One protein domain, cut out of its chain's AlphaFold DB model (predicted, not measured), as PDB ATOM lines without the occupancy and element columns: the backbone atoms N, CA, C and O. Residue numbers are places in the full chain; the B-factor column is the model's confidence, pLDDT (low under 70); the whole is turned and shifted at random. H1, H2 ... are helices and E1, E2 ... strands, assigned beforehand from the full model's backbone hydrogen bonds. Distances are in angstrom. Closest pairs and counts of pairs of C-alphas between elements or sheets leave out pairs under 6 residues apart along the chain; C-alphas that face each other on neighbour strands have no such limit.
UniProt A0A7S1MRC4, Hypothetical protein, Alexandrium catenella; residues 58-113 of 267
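What this domain is: This is residues 58 to 113 of the 267 residues of the protein "Hypothetical protein" of Alexandrium catenella (UniProt A0A7S1MRC4). What is the shape? A two-stranded antiparallel ribbon, E1 and E4, has a short helix, H1, near one end and a small antiparallel hairpin, E2 and E3, set off beyond the other. What builds it? The 56 printed residues include E1, E2, E3, E4 and H1, in chain order; the class is mixed, helices and strands. How compact? Only just compact, close to loose: radius of gyration of the C-alphas 12.2 A, spans 35 by 24 by 14 A.

How they stand to each other: How do strands pair? E1, residues 58 to 63, and E4, residues 94 to 100, are antiparallel at 143 degrees; N 61 and O 96 are within hydrogen-bond range, 2.9 A. E2, residues 76 to 78, and E3, residues 81 to 83, form a hairpin; N 78 and O 81 are within range, 2.9 A. Where is the helix? The closest C-alphas of E1 and H1, residues 102 to 110, are Cys 59 and Phe 105, 6.3 A. In H1 every O i to N i+4 pair is within range; H1 is apart from E2 and E3.

Where its parts are: Where does E1 begin? C-alpha 58, (109.891, 120.632, 81.570); E1 is 14.2 A long, E4 18.4 A. Where does H1 end? C-alpha 110, (112.233, 112.006, 93.056), after 12.3 A.

The domain as a whole: Which link is long? E1 to E2, 12 residues. Any cut or low confidence? The printed part has no cut; no printed residue is under 70 in pLDDT.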
ATOM      1  N   ARG A  58     110.252 119.401  80.880       96.31
ATOM      2  CA  ARG A  58     109.891 120.632  81.570       96.31
ATOM      3  C   ARG A  58     109.785 120.322  83.048       96.31
ATOM      4  O   ARG A  58     109.133 119.351  83.429       96.31
ATOM      5  N   CYS A  59     110.466 121.124  83.847       97.69
ATOM      6  CA  CYS A  59     110.412 121.066  85.292       97.69
ATOM      7  C   CYS A  59     109.592 122.273  85.750       97.69
ATOM      8  O   CYS A  59     109.931 123.412  85.425       97.69
ATOM      9  N   SER A  60     108.481 122.016  86.438       97.88
ATOM     10  CA  SER A  60     107.598 123.080  86.911       97.88
ATOM     11  C   SER A  60     108.186 123.715  88.165       97.88
ATOM     12  O   SER A  60     108.452 123.029  89.155       97.88
ATOM     13  N   VAL A  61     108.384 125.022  88.119       97.81
ATOM     14  CA  VAL A  61     108.886 125.843  89.222       97.81
ATOM     15  C   VAL A  61     107.937 127.016  89.420       97.81
ATOM     16  O   VAL A  61     107.054 127.250  88.599       97.81
ATOM     17  N   PHE A  62     108.083 127.749  90.511       98.12
ATOM     18  CA  PHE A  62     107.375 129.012  90.669       98.12
ATOM     19  C   PHE A  62     108.247 130.160  90.175       98.12
ATOM     20  O   PHE A  62     109.471 130.069  90.202       98.12
ATOM     21  N   GLN A  63     107.626 131.238  89.721       97.94
ATOM     22  CA  GLN A  63     108.311 132.460  89.338       97.94
ATOM     23  C   GLN A  63     108.056 133.537  90.388       97.94
ATOM     24  O   GLN A  63     106.908 133.829  90.732       97.94
ATOM     25  N   LEU A  64     109.137 134.120  90.898       96.44
ATOM     26  CA  LEU A  64     109.089 135.262  91.803       96.44
ATOM     27  C   LEU A  64     108.770 136.555  91.032       96.44
ATOM     28  O   LEU A  64     108.946 136.611  89.813       96.44
ATOM     29  N   PRO A  65     108.335 137.633  91.714       95.38
ATOM     30  CA  PRO A  65     108.005 138.902  91.057       95.38
ATOM     31  C   PRO A  65     109.161 139.540  90.268       95.38
ATOM     32  O   PRO A  65     108.925 140.362  89.385       95.38
ATOM     33  N   ASP A  66     110.407 139.174  90.578       95.06
ATOM     34  CA  ASP A  66     111.611 139.601  89.856       95.06
ATOM     35  C   ASP A  66     111.899 138.766  88.590       95.06
ATOM     36  O   ASP A  66     112.858 139.040  87.867       95.06
ATOM     37  N   GLY A  67     111.063 137.764  88.307       95.06
ATOM     38  CA  GLY A  67     111.193 136.838  87.188       95.06
ATOM     39  C   GLY A  67     112.108 135.645  87.465       95.06
ATOM     40  O   GLY A  67     112.259 134.796  86.583       95.06
ATOM     41  N   SER A  68     112.714 135.558  88.654       96.25
ATOM     42  CA  SER A  68     113.583 134.441  89.018       96.25
ATOM     43  C   SER A  68     112.784 133.167  89.307       96.25
ATOM     44  O   SER A  68     111.648 133.208  89.782       96.25
ATOM     45  N   ALA A  69     113.383 132.018  88.993       97.25
ATOM     46  CA  ALA A  69     112.803 130.718  89.305       97.25
ATOM     47  C   ALA A  69     112.988 130.398  90.796       97.25
ATOM     48  O   ALA A  69     114.099 130.464  91.321       97.25
ATOM     49  N   CYS A  70     111.905 129.992  91.448       97.81
ATOM     50  CA  CYS A  70     111.855 129.534  92.826       97.81
ATOM     51  C   CYS A  70     111.379 128.082  92.876       97.81
ATOM     52  O   CYS A  70     110.302 127.734  92.381       97.81
ATOM     53  N   ASP A  71     112.196 127.224  93.480       97.94
ATOM     54  CA  ASP A  71     111.870 125.822  93.709       97.94
ATOM     55  C   ASP A  71     111.498 125.621  95.190       97.94
ATOM     56  O   ASP A  71     112.346 125.865  96.056       97.94
ATOM     57  N   PRO A  72     110.284 125.122  95.502       98.06
ATOM     58  CA  PRO A  72     109.872 124.827  96.871       98.06
ATOM     59  C   PRO A  72     110.820 123.905  97.637       98.06
ATOM     60  O   PRO A  72     110.829 123.926  98.861       98.06
ATOM     61  N   LEU A  73     111.637 123.104  96.946       98.25
ATOM     62  CA  LEU A  73     112.633 122.237  97.577       98.25
ATOM     63  C   LEU A  73     113.677 123.024  98.389       98.25
ATOM     64  O   LEU A  73     114.301 122.473  99.294       98.25
ATOM     65  N   HIS A  74     113.887 124.300  98.061       97.75
ATOM     66  CA  HIS A  74     114.818 125.182  98.764       97.75
ATOM     67  C   HIS A  74     114.162 125.990  99.886       97.75
ATOM     68  O   HIS A  74     114.878 126.653 100.640       97.75
ATOM     69  N   MET A  75     112.839 125.890 100.047       97.62
ATOM     70  CA  MET A  75     112.146 126.507 101.166       97.62
ATOM     71  C   MET A  75     112.645 125.917 102.478       97.62
ATOM     72  O   MET A  75     112.739 124.702 102.660       97.62
ATOM     73  N   ARG A  76     112.929 126.797 103.429       97.25
ATOM     74  CA  ARG A  76     113.379 126.397 104.760       97.25
ATOM     75  C   ARG A  76     112.736 127.266 105.813       97.25
ATOM     76  O   ARG A  76     112.641 128.484 105.678       97.25
ATOM     77  N   ARG A  77     112.344 126.623 106.899       95.75
ATOM     78  CA  ARG A  77     111.811 127.300 108.070       95.75
ATOM     79  C   ARG A  77     112.948 127.691 109.012       95.75
ATOM     80  O   ARG A  77     113.805 126.866 109.328       95.75
ATOM     81  N   SER A  78     112.941 128.935 109.484       96.50
ATOM     82  CA  SER A  78     113.790 129.398 110.585       96.50
ATOM     83  C   SER A  78     112.929 130.136 111.608       96.50
ATOM     84  O   SER A  78     112.487 131.259 111.379       96.50
ATOM     85  N   GLY A  79     112.637 129.473 112.730       92.94
ATOM     86  CA  GLY A  79     111.659 129.971 113.701       92.94
ATOM     87  C   GLY A  79     110.253 130.020 113.097       92.94
ATOM     88  O   GLY A  79     109.759 129.003 112.607       92.94
ATOM     89  N   ASP A  80     109.640 131.201 113.112       90.12
ATOM     90  CA  ASP A  80     108.299 131.448 112.557       90.12
ATOM     91  C   ASP A  80     108.340 132.017 111.129       90.12
ATOM     92  O   ASP A  80     107.305 132.233 110.513       90.12
ATOM     93  N   ALA A  81     109.535 132.235 110.571       92.75
ATOM     94  CA  ALA A  81     109.700 132.746 109.216       92.75
ATOM     95  C   ALA A  81     110.076 131.635 108.225       92.75
ATOM     96  O   ALA A  81     110.896 130.753 108.508       92.75
ATOM     97  N   TRP A  82     109.508 131.724 107.024       95.19
ATOM     98  CA  TRP A  82     109.938 130.952 105.863       95.19
ATOM     99  C   TRP A  82     110.961 131.754 105.061       95.19
ATOM    100  O   TRP A  82     110.722 132.909 104.711       95.19
ATOM    101  N   HIS A  83     112.098 131.135 104.764       96.75
ATOM    102  CA  HIS A  83     113.103 131.669 103.851       96.75
ATOM    103  C   HIS A  83     113.022 130.957 102.510       96.75
ATOM    104  O   HIS A  83     112.639 129.786 102.456       96.75
ATOM    105  N   ASP A  84     113.441 131.668 101.459       96.44
ATOM    106  CA  ASP A  84     113.438 131.168 100.080       96.44
ATOM    107  C   ASP A  84     112.029 130.717  99.661       96.44
ATOM    108  O   ASP A  84     111.819 129.664  99.063       96.44
ATOM    109  N   ASP A  85     111.047 131.520 100.068       96.31
ATOM    110  CA  ASP A  85     109.648 131.296  99.776       96.31
ATOM    111  C   ASP A  85     109.307 131.635  98.325       96.31
ATOM    112  O   ASP A  85     109.773 132.633  97.784       96.31
ATOM    113  N   CYS A  86     108.435 130.825  97.733       97.44
ATOM    114  CA  CYS A  86     107.980 130.961  96.358       97.44
ATOM    115  C   CYS A  86     106.655 131.723  96.212       97.44
ATOM    116  O   CYS A  86     105.997 131.605  95.177       97.44
ATOM    117  N   LEU A  87     106.250 132.489  97.231       96.62
ATOM    118  CA  LEU A  87     105.126 133.420  97.151       96.62
ATOM    119  C   LEU A  87     105.623 134.849  96.901       96.62
ATOM    120  O   LEU A  87     106.613 135.301  97.474       96.62
ATOM    121  N   GLY A  88     104.899 135.580  96.057       94.50
ATOM    122  CA  GLY A  88     105.051 137.018  95.896       94.50
ATOM    123  C   GLY A  88     104.651 137.783  97.160       94.50
ATOM    124  O   GLY A  88     104.028 137.248  98.076       94.50
ATOM    125  N   ALA A  89     104.978 139.077  97.201       93.12
ATOM    126  CA  ALA A  89     104.622 139.955  98.324       93.12
ATOM    127  C   ALA A  89     103.099 140.093  98.536       93.12
ATOM    128  O   ALA A  89     102.650 140.471  99.614       93.12
ATOM    129  N   ASP A  90     102.311 139.795  97.504       92.62
ATOM    130  CA  ASP A  90     100.850 139.735  97.505       92.62
ATOM    131  C   ASP A  90     100.298 138.349  97.894       92.62
ATOM    132  O   ASP A  90      99.084 138.149  97.919       92.62
ATOM    133  N   GLY A  91     101.176 137.385  98.185       92.62
ATOM    134  CA  GLY A  91     100.821 136.002  98.482       92.62
ATOM    135  C   GLY A  91     100.467 135.168  97.251       92.62
ATOM    136  O   GLY A  91      99.995 134.042  97.411       92.62
ATOM    137  N   THR A  92     100.667 135.678  96.029       94.25
ATOM    138  CA  THR A  92     100.402 134.907  94.807       94.25
ATOM    139  C   THR A  92     101.625 134.103  94.378       94.25
ATOM    140  O   THR A  92     102.763 134.465  94.661       94.25
ATOM    141  N   ALA A  93     101.397 132.982  93.694       94.81
ATOM    142  CA  ALA A  93     102.452 132.178  93.088       94.81
ATOM    143  C   ALA A  93     102.133 131.978  91.608       94.81
ATOM    144  O   ALA A  93     101.026 131.556  91.261       94.81
ATOM    145  N   VAL A  94     103.096 132.271  90.737       97.19
ATOM    146  CA  VAL A  94     102.968 132.049  89.294       97.19
ATOM    147  C   VAL A  94     103.743 130.791  88.941       97.19
ATOM    148  O   VAL A  94     104.920 130.680  89.262       97.19
ATOM    149  N   LEU A  95     103.079 129.825  88.311       97.56
ATOM    150  CA  LEU A  95     103.733 128.616  87.822       97.56
ATOM    151  C   LEU A  95     104.498 128.933  86.534       97.56
ATOM    152  O   LEU A  95     103.929 129.516  85.612       97.56
ATOM    153  N   ASP A  96     105.746 128.492  86.459       97.31
ATOM    154  CA  ASP A  96     106.594 128.577  85.275       97.31
ATOM    155  C   ASP A  96     107.182 127.202  84.924       97.31
ATOM    156  O   ASP A  96     107.281 126.291  85.752       97.31
ATOM    157  N   GLU A  97     107.547 127.026  83.659       97.38
ATOM    158  CA  GLU A  97     108.083 125.779  83.129       97.38
ATOM    159  C   GLU A  97     109.486 126.002  82.573       97.38
ATOM    160  O   GLU A  97     109.670 126.495  81.457       97.38
ATOM    161  N   VAL A  98     110.490 125.556  83.326       96.44
ATOM    162  CA  VAL A  98     111.893 125.686  82.929       96.44
ATOM    163  C   VAL A  98     112.323 124.426  82.166       96.44
ATOM    164  O   VAL A  98     112.023 123.305  82.603       96.44
ATOM    165  N   PRO A  99     113.006 124.559  81.010       96.19
ATOM    166  CA  PRO A  99     113.556 123.408  80.306       96.19
ATOM    167  C   PRO A  99     114.618 122.725  81.173       96.19
ATOM    168  O   PRO A  99     115.525 123.382  81.679       96.19
ATOM    169  N   CYS A 100     114.526 121.405  81.319       96.38
ATOM    170  CA  CYS A 100     115.474 120.618  82.103       96.38
ATOM    171  C   CYS A 100     115.935 119.373  81.335       96.38
ATOM    172  O   CYS A 100     115.278 118.886  80.414       96.38
ATOM    173  N   SER A 101     117.107 118.850  81.682       94.38
ATOM    174  CA  SER A 101     117.613 117.589  81.143       94.38
ATOM    175  C   SER A 101     116.838 116.396  81.710       94.38
ATOM    176  O   SER A 101     116.210 116.479  82.763       94.38
ATOM    177  N   LEU A 102     116.927 115.226  81.066       92.56
ATOM    178  CA  LEU A 102     116.320 114.001  81.605       92.56
ATOM    179  C   LEU A 102     116.826 113.676  83.021       92.56
ATOM    180  O   LEU A 102     116.059 113.193  83.848       92.56
ATOM    181  N   ALA A 103     118.116 113.894  83.292       93.12
ATOM    182  CA  ALA A 103     118.698 113.608  84.600       93.12
ATOM    183  C   ALA A 103     118.111 114.526  85.681       93.12
ATOM    184  O   ALA A 103     117.712 114.037  86.738       93.12
ATOM    185  N   GLU A 104     117.989 115.820  85.379       95.81
ATOM    186  CA  GLU A 104     117.339 116.803  86.250       95.81
ATOM    187  C   GLU A 104     115.856 116.498  86.422       95.81
ATOM    188  O   GLU A 104     115.381 116.504  87.545       95.81
ATOM    189  N   PHE A 105     115.138 116.131  85.359       95.94
ATOM    190  CA  PHE A 105     113.727 115.752  85.445       95.94
ATOM    191  C   PHE A 105     113.508 114.516  86.328       95.94
ATOM    192  O   PHE A 105     112.592 114.475  87.146       95.94
ATOM    193  N   VAL A 106     114.361 113.492  86.207       95.12
ATOM    194  CA  VAL A 106     114.290 112.308  87.078       95.12
ATOM    195  C   VAL A 106     114.543 112.688  88.535       95.12
ATOM    196  O   VAL A 106     113.871 112.156  89.416       95.12
ATOM    197  N   GLN A 107     115.497 113.583  88.795       97.56
ATOM    198  CA  GLN A 107     115.771 114.062  90.147       97.56
ATOM    199  C   GLN A 107     114.620 114.928  90.677       97.56
ATOM    200  O   GLN A 107     114.132 114.689  91.774       97.56
ATOM    201  N   TYR A 108     114.087 115.826  89.851       97.31
ATOM    202  CA  TYR A 108     112.898 116.623  90.127       97.31
ATOM    203  C   TYR A 108     111.718 115.737  90.546       97.31
ATOM    204  O   TYR A 108     111.126 115.964  91.597       97.31
ATOM    205  N   MET A 109     111.435 114.666  89.799       97.31
ATOM    206  CA  MET A 109     110.364 113.722  90.138       97.31
ATOM    207  C   MET A 109     110.624 112.940  91.432       97.31
ATOM    208  O   MET A 109     109.668 112.582  92.116       97.31
ATOM    209  N   LYS A 110     111.887 112.653  91.777       97.56
ATOM    210  CA  LYS A 110     112.233 112.006  93.056       97.56
ATOM    211  C   LYS A 110     112.005 112.937  94.239       97.56
ATOM    212  O   LYS A 110     111.453 112.501  95.241       97.56
ATOM    213  N   ASP A 111     112.384 114.197  94.084       98.25
ATOM    214  CA  ASP A 111     112.301 115.206  95.141       98.25
ATOM    215  C   ASP A 111     110.907 115.870  95.194       98.25
ATOM    216  O   ASP A 111     110.671 116.806  95.953       98.25
ATOM    217  N   TYR A 112     109.956 115.428  94.361       97.69
ATOM    218  CA  TYR A 112     108.612 116.008  94.286       97.69
ATOM    219  C   TYR A 112     107.803 115.792  95.573       97.69
ATOM    220  O   TYR A 112     107.025 116.661  95.961       97.69
ATOM    221  N   ASP A 113     108.016 114.664  96.256       98.06
ATOM    222  CA  ASP A 113     107.391 114.385  97.557       98.06
ATOM    223  C   ASP A 113     107.842 115.398  98.620       98.06
ATOM    224  O   ASP A 113     107.019 115.964  99.339       98.06
TER     225      ASP A 113